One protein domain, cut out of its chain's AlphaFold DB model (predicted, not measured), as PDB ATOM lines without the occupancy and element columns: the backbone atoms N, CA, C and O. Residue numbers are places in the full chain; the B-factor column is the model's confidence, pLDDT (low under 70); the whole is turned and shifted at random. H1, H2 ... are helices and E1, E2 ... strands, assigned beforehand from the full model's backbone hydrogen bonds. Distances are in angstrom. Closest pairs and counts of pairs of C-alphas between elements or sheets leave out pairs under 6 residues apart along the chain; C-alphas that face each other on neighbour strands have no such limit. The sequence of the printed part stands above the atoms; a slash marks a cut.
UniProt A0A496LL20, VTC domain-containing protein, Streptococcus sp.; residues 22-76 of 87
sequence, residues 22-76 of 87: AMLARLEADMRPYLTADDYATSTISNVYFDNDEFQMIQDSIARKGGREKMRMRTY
ATOM      1  N   ALA A  22      18.647 -36.987 -38.558       97.81
ATOM      2  CA  ALA A  22      17.219 -37.000 -38.876       97.81
ATOM      3  C   ALA A  22      16.439 -37.864 -37.874       97.81
ATOM      4  O   ALA A  22      15.321 -37.526 -37.489       97.81
ATOM      5  N   MET A  23      17.032 -38.970 -37.426       98.06
ATOM      6  CA  MET A  23      16.475 -39.811 -36.377       98.06
ATOM      7  C   MET A  23      16.470 -39.102 -35.025       98.06
ATOM      8  O   MET A  23      15.450 -39.153 -34.344       98.06
ATOM      9  N   LEU A  24      17.555 -38.408 -34.665       95.94
ATOM     10  CA  LEU A  24      17.616 -37.627 -33.426       95.94
ATOM     11  C   LEU A  24      16.488 -36.587 -33.363       95.94
ATOM     12  O   LEU A  24      15.733 -36.577 -32.398       95.94
ATOM     13  N   ALA A  25      16.298 -35.800 -34.426       95.88
ATOM     14  CA  ALA A  25      15.239 -34.789 -34.474       95.88
ATOM     15  C   ALA A  25      13.823 -35.384 -34.331       95.88
ATOM     16  O   ALA A  25      12.960 -34.796 -33.678       95.88
ATOM     17  N   ARG A  26      13.571 -36.563 -34.924       97.50
ATOM     18  CA  ARG A  26      12.294 -37.283 -34.748       97.50
ATOM     19  C   ARG A  26      12.115 -37.765 -33.310       97.50
ATOM     20  O   ARG A  26      11.063 -37.536 -32.726       97.50
ATOM     21  N   LEU A  27      13.154 -38.364 -32.729       95.81
ATOM     22  CA  LEU A  27      13.129 -38.851 -31.351       95.81
ATOM     23  C   LEU A  27      12.859 -37.718 -30.351       95.81
ATOM     24  O   LEU A  27      12.029 -37.871 -29.460       95.81
ATOM     25  N   GLU A  28      13.507 -36.565 -30.512       94.06
ATOM     26  CA  GLU A  28      13.288 -35.389 -29.660       94.06
ATOM     27  C   GLU A  28      11.855 -34.844 -29.764       94.06
ATOM     28  O   GLU A  28      11.275 -34.404 -28.767       94.06
ATOM     29  N   ALA A  29      11.251 -34.883 -30.958       95.75
ATOM     30  CA  ALA A  29       9.851 -34.513 -31.140       95.75
ATOM     31  C   ALA A  29       8.908 -35.474 -30.400       95.75
ATOM     32  O   ALA A  29       8.035 -35.007 -29.665       95.75
ATOM     33  N   ASP A  30       9.138 -36.781 -30.528       97.00
ATOM     34  CA  ASP A  30       8.327 -37.825 -29.891       97.00
ATOM     35  C   ASP A  30       8.481 -37.843 -28.359       97.00
ATOM     36  O   ASP A  30       7.537 -38.167 -27.639       97.00
ATOM     37  N   MET A  31       9.655 -37.470 -27.837       95.56
ATOM     38  CA  MET A  31       9.948 -37.451 -26.397       95.56
ATOM     39  C   MET A  31       9.389 -36.233 -25.656       95.56
ATOM     40  O   MET A  31       9.186 -36.296 -24.441       95.56
ATOM     41  N   ARG A  32       9.119 -35.131 -26.358       94.50
ATOM     42  CA  ARG A  32       8.680 -33.848 -25.779       94.50
ATOM     43  C   ARG A  32       7.466 -33.921 -24.838       94.50
ATOM     44  O   ARG A  32       7.454 -33.173 -23.867       94.50
ATOM     45  N   PRO A  33       6.453 -34.783 -25.061       97.00
ATOM     46  CA  PRO A  33       5.332 -34.919 -24.129       97.00
ATOM     47  C   PRO A  33       5.705 -35.600 -22.803       97.00
ATOM     48  O   PRO A  33       4.936 -35.526 -21.847       97.00
ATOM     49  N   TYR A  34       6.848 -36.291 -22.747       97.19
ATOM     50  CA  TYR A  34       7.250 -37.146 -21.626       97.19
ATOM     51  C   TYR A  34       8.455 -36.609 -20.851       97.19
ATOM     52  O   TYR A  34       8.616 -36.942 -19.678       97.19
ATOM     53  N   LEU A  35       9.309 -35.812 -21.498       94.50
ATOM     54  CA  LEU A  35      10.558 -35.300 -20.939       94.50
ATOM     55  C   LEU A  35      10.591 -33.773 -20.984       94.50
ATOM     56  O   LEU A  35      10.073 -33.143 -21.902       94.50
ATOM     57  N   THR A  36      11.240 -33.174 -19.991       94.00
ATOM     58  CA  THR A  36      11.552 -31.741 -19.956       94.00
ATOM     59  C   THR A  36      13.063 -31.582 -19.994       94.00
ATOM     60  O   THR A  36      13.772 -32.337 -19.329       94.00
ATOM     61  N   ALA A  37      13.541 -30.630 -20.794       91.75
ATOM     62  CA  ALA A  37      14.949 -30.255 -20.838       91.75
ATOM     63  C   ALA A  37      15.426 -29.813 -19.445       91.75
ATOM     64  O   ALA A  37      14.715 -29.074 -18.763       91.75
ATOM     65  N   ASP A  38      16.605 -30.272 -19.031       93.94
ATOM     66  CA  ASP A  38      17.267 -29.756 -17.833       93.94
ATOM     67  C   ASP A  38      18.056 -28.471 -18.146       93.94
ATOM     68  O   ASP A  38      18.103 -28.010 -19.291       93.94
ATOM     69  N   ASP A  39      18.691 -27.900 -17.119       93.62
ATOM     70  CA  ASP A  39      19.478 -26.663 -17.222       93.62
ATOM     71  C   ASP A  39      20.673 -26.768 -18.197       93.62
ATOM     72  O   ASP A  39      21.245 -25.751 -18.583       93.62
ATOM     73  N   TYR A  40      21.050 -27.983 -18.612       91.56
ATOM     74  CA  TYR A  40      22.226 -28.284 -19.432       91.56
ATOM     75  C   TYR A  40      21.882 -29.060 -20.712       91.56
ATOM     76  O   TYR A  40      22.768 -29.666 -21.328       91.56
ATOM     77  N   ALA A  41      20.619 -29.016 -21.152       89.94
ATOM     78  CA  ALA A  41      20.104 -29.815 -22.265       89.94
ATOM     79  C   ALA A  41      20.860 -29.621 -23.590       89.94
ATOM     80  O   ALA A  41      20.855 -30.501 -24.449       89.94
ATOM     81  N   THR A  42      21.528 -28.479 -23.767       91.44
ATOM     82  CA  THR A  42      22.509 -28.258 -24.833       91.44
ATOM     83  C   THR A  42      23.817 -27.819 -24.197       91.44
ATOM     84  O   THR A  42      23.883 -26.765 -23.577       91.44
ATOM     85  N   SER A  43      24.852 -28.641 -24.344       93.81
ATOM     86  CA  SER A  43      26.171 -28.390 -23.766       93.81
ATOM     87  C   SER A  43      27.268 -28.824 -24.726       93.81
ATOM     88  O   SER A  43      27.178 -29.886 -25.348       93.81
ATOM     89  N   THR A  44      28.348 -28.050 -24.775       95.19
ATOM     90  CA  THR A  44      29.602 -28.471 -25.402       95.19
ATOM     91  C   THR A  44      30.453 -29.169 -24.351       95.19
ATOM     92  O   THR A  44      30.759 -28.595 -23.312       95.19
ATOM     93  N   ILE A  45      30.820 -30.427 -24.601       95.94
ATOM     94  CA  ILE A  45      31.668 -31.208 -23.694       95.94
ATOM     95  C   ILE A  45      32.968 -31.546 -24.415       95.94
ATOM     96  O   ILE A  45      33.001 -32.427 -25.276       95.94
ATOM     97  N   SER A  46      34.054 -30.906 -24.002       95.56
ATOM     98  CA  SER A  46      35.392 -31.140 -24.547       95.56
ATOM     99  C   SER A  46      36.173 -32.047 -23.601       95.56
ATOM    100  O   SER A  46      36.156 -31.845 -22.388       95.56
ATOM    101  N   ASN A  47      36.820 -33.086 -24.135       96.69
ATOM    102  CA  ASN A  47      37.612 -34.031 -23.343       96.69
ATOM    103  C   ASN A  47      38.978 -34.242 -24.000       96.69
ATOM    104  O   ASN A  47      39.039 -34.517 -25.196       96.69
ATOM    105  N   VAL A  48      40.036 -34.210 -23.195       95.50
ATOM    106  CA  VAL A  48      41.365 -34.718 -23.550       95.50
ATOM    107  C   VAL A  48      41.555 -36.030 -22.803       95.50
ATOM    108  O   VAL A  48      41.440 -36.058 -21.580       95.50
ATOM    109  N   TYR A  49      41.790 -37.119 -23.530       97.00
ATOM    110  CA  TYR A  49      42.088 -38.423 -22.941       97.00
ATOM    111  C   TYR A  49      43.598 -38.590 -22.839       97.00
ATOM    112  O   TYR A  49      44.304 -38.344 -23.815       97.00
ATOM    113  N   PHE A  50      44.066 -39.002 -21.665       97.19
ATOM    114  CA  PHE A  50      45.476 -39.278 -21.432       97.19
ATOM    115  C   PHE A  50      45.742 -40.767 -21.595       97.19
ATOM    116  O   PHE A  50      44.940 -41.601 -21.173       97.19
ATOM    117  N   ASP A  51      46.888 -41.073 -22.179       97.25
ATOM    118  CA  ASP A  51      47.463 -42.409 -22.233       97.25
ATOM    119  C   ASP A  51      48.992 -42.274 -22.155       97.25
ATOM    120  O   ASP A  51      49.516 -41.154 -22.160       97.25
ATOM    121  N   ASN A  52      49.697 -43.395 -22.053       96.62
ATOM    122  CA  ASN A  52      51.149 -43.428 -22.205       96.62
ATOM    123  C   ASN A  52      51.554 -43.637 -23.674       96.62
ATOM    124  O   ASN A  52      50.712 -43.902 -24.535       96.62
ATOM    125  N   ASP A  53      52.855 -43.533 -23.949       98.00
ATOM    126  CA  ASP A  53      53.417 -43.686 -25.297       98.00
ATOM    127  C   ASP A  53      53.171 -45.095 -25.877       98.00
ATOM    128  O   ASP A  53      53.152 -45.289 -27.093       98.00
ATOM    129  N   GLU A  54      52.927 -46.083 -25.012       97.81
ATOM    130  CA  GLU A  54      52.615 -47.466 -25.372       97.81
ATOM    131  C   GLU A  54      51.110 -47.748 -25.559       97.81
ATOM    132  O   GLU A  54      50.739 -48.874 -25.902       97.81
ATOM    133  N   PHE A  55      50.233 -46.755 -25.366       96.50
ATOM    134  CA  PHE A  55      48.770 -46.892 -25.452       96.50
ATOM    135  C   PHE A  55      48.193 -47.978 -24.525       96.50
ATOM    136  O   PHE A  55      47.236 -48.685 -24.871       96.50
ATOM    137  N   GLN A  56      48.802 -48.171 -23.357       95.56
ATOM    138  CA  GLN A  56      48.457 -49.260 -22.448       95.56
ATOM    139  C   GLN A  56      47.025 -49.120 -21.915       95.56
ATOM    140  O   GLN A  56      46.301 -50.116 -21.825       95.56
ATOM    141  N   MET A  57      46.576 -47.896 -21.608       95.75
ATOM    142  CA  MET A  57      45.267 -47.671 -20.993       95.75
ATOM    143  C   MET A  57      44.129 -48.038 -21.949       95.75
ATOM    144  O   MET A  57      43.194 -48.755 -21.569       95.75
ATOM    145  N   ILE A  58      44.202 -47.598 -23.210       96.06
ATOM    146  CA  ILE A  58      43.185 -47.961 -24.200       96.06
ATOM    147  C   ILE A  58      43.186 -49.466 -24.495       96.06
ATOM    148  O   ILE A  58      42.110 -50.069 -24.580       96.06
ATOM    149  N   GLN A  59      44.361 -50.097 -24.586       95.94
ATOM    150  CA  GLN A  59      44.473 -51.540 -24.810       95.94
ATOM    151  C   GLN A  59      43.837 -52.338 -23.665       95.94
ATOM    152  O   GLN A  59      43.028 -53.238 -23.917       95.94
ATOM    153  N   ASP A  60      44.116 -51.974 -22.413       95.69
ATOM    154  CA  ASP A  60      43.531 -52.633 -21.244       95.69
ATOM    155  C   ASP A  60      42.020 -52.413 -21.148       95.69
ATOM    156  O   ASP A  60      41.273 -53.360 -20.876       95.69
ATOM    157  N   SER A  61      41.532 -51.204 -21.455       94.50
ATOM    158  CA  SER A  61      40.095 -50.919 -21.512       94.50
ATOM    159  C   SER A  61      39.381 -51.792 -22.554       94.50
ATOM    160  O   SER A  61      38.295 -52.313 -22.275       94.50
ATOM    161  N   ILE A  62      39.958 -51.965 -23.749       95.12
ATOM    162  CA  ILE A  62      39.399 -52.824 -24.811       95.12
ATOM    163  C   ILE A  62      39.431 -54.294 -24.383       95.12
ATOM    164  O   ILE A  62      38.427 -54.999 -24.519       95.12
ATOM    165  N   ALA A  63      40.544 -54.738 -23.796       95.81
ATOM    166  CA  ALA A  63      40.718 -56.089 -23.267       95.81
ATOM    167  C   ALA A  63      39.903 -56.366 -21.988       95.81
ATOM    168  O   ALA A  63      39.890 -57.497 -21.503       95.81
ATOM    169  N   ARG A  64      39.202 -55.357 -21.448       92.94
ATOM    170  CA  ARG A  64      38.412 -55.421 -20.205       92.94
ATOM    171  C   ARG A  64      39.240 -55.776 -18.965       92.94
ATOM    172  O   ARG A  64      38.720 -56.382 -18.028       92.94
ATOM    173  N   LYS A  65      40.509 -55.376 -18.945       91.69
ATOM    174  CA  LYS A  65      41.403 -55.496 -17.789       91.69
ATOM    175  C   LYS A  65      41.240 -54.289 -16.856       91.69
ATOM    176  O   LYS A  65      40.682 -53.269 -17.255       91.69
ATOM    177  N   GLY A  66      41.687 -54.430 -15.603       81.62
ATOM    178  CA  GLY A  66      41.858 -53.306 -14.669       81.62
ATOM    179  C   GLY A  66      40.641 -52.386 -14.525       81.62
ATOM    180  O   GLY A  66      40.780 -51.176 -14.557       81.62
ATOM    181  N   GLY A  67      39.418 -52.927 -14.495       86.00
ATOM    182  CA  GLY A  67      38.203 -52.110 -14.347       86.00
ATOM    183  C   GLY A  67      37.841 -51.207 -15.539       86.00
ATOM    184  O   GLY A  67      36.780 -50.583 -15.503       86.00
ATOM    185  N   ARG A  68      38.631 -51.203 -16.627       88.62
ATOM    186  CA  ARG A  68      38.504 -50.296 -17.787       88.62
ATOM    187  C   ARG A  68      38.689 -48.825 -17.410       88.62
ATOM    188  O   ARG A  68      37.864 -47.978 -17.769       88.62
ATOM    189  N   GLU A  69      39.754 -48.560 -16.663       92.62
ATOM    190  CA  GLU A  69      40.184 -47.217 -16.284       92.62
ATOM    191  C   GLU A  69      40.377 -46.297 -17.495       92.62
ATOM    192  O   GLU A  69      40.717 -46.734 -18.597       92.62
ATOM    193  N   LYS A  70      40.087 -45.010 -17.281       93.69
ATOM    194  CA  LYS A  70      40.230 -43.927 -18.259       93.69
ATOM    195  C   LYS A  70      40.582 -42.648 -17.515       93.69
ATOM    196  O   LYS A  70      39.797 -42.221 -16.667       93.69
ATOM    197  N   MET A  71      41.693 -42.012 -17.869       95.50
ATOM    198  CA  MET A  71      42.050 -40.686 -17.374       95.50
ATOM    199  C   MET A  71      41.693 -39.639 -18.428       95.50
ATOM    200  O   MET A  71      42.042 -39.774 -19.603       95.50
ATOM    201  N   ARG A  72      40.958 -38.603 -18.028       97.12
ATOM    202  CA  ARG A  72      40.580 -37.510 -18.924       97.12
ATOM    203  C   ARG A  72      40.534 -36.190 -18.182       97.12
ATOM    204  O   ARG A  72      40.113 -36.174 -17.033       97.12
ATOM    205  N   MET A  73      40.878 -35.124 -18.890       97.62
ATOM    206  CA  MET A  73      40.557 -33.754 -18.509       97.62
ATOM    207  C   MET A  73      39.335 -33.322 -19.312       97.62
ATOM    208  O   MET A  73      39.296 -33.493 -20.535       97.62
ATOM    209  N   ARG A  74      38.317 -32.797 -18.639       97.88
ATOM    210  CA  ARG A  74      37.044 -32.386 -19.226       97.88
ATOM    211  C   ARG A  74      36.747 -30.931 -18.911       97.88
ATOM    212  O   ARG A  74      36.896 -30.496 -17.776       97.88
ATOM    213  N   THR A  75      36.192 -30.225 -19.888       97.19
ATOM    214  CA  THR A  75      35.548 -28.928 -19.671       97.19
ATOM    215  C   THR A  75      34.175 -28.872 -20.331       97.19
ATOM    216  O   THR A  75      33.898 -29.589 -21.298       97.19
ATOM    217  N   TYR A  76      33.324 -28.025 -19.765       95.94
ATOM    218  CA  TYR A  76      32.004 -27.668 -20.285       95.94
ATOM    219  C   TYR A  76      31.989 -26.249 -20.876       95.94
ATOM    220  O   TYR A  76      30.939 -25.765 -21.292       95.94
TER     221      TYR A  76
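AT A GLANCE: This is residues 22 to 76 of the 87 residues of the protein "VTC domain-containing protein" of Streptococcus sp. (UniProt A0A496LL20). A narrow two-stranded ribbon, E1 and E2, has helix H2 in the loop at one end; from the other end a long arm reaches out, with residues 22 to 39, including helix H1, sticking out. The printed part has 55 residues in the order H1, E1, H2, E2; the sheet, E1 - E2, is antiparallel. The class is mixed, with under half of the residues in named elements. The whole is extended, radius of gyration of the C-alphas 17.5 A, spanning 48 by 24 by 21 A.

IN THESE COORDINATES: E1, residues 46 to 50, measures 13.3 A, and E2, residues 71 to 75, 13.6 A, ending at C-alpha 75 (35.548, -28.928, -19.671). H2 is residues 56 to 62, 10.0 A. H1, residues 22 to 31, measures 14.4 A from C-alpha 22 (17.219, -37.000, -38.876).

HOW THE PARTS SIT: E1 and E2 are antiparallel at 160 degrees; N 48 and O 73 are within hydrogen-bond range at 2.9 A. H1 is apart from H2 and E2. In H1 and H2 every O i to N i+4 pair is within hydrogen-bond range.

THE WHOLE: The C-alphas of Pro 33 and Glu 54, the two farthest apart, are 48.9 A apart. The link H1 to E1 is long, 14 residues. The printed part has no cut; no printed residue is under 70 in pLDDT.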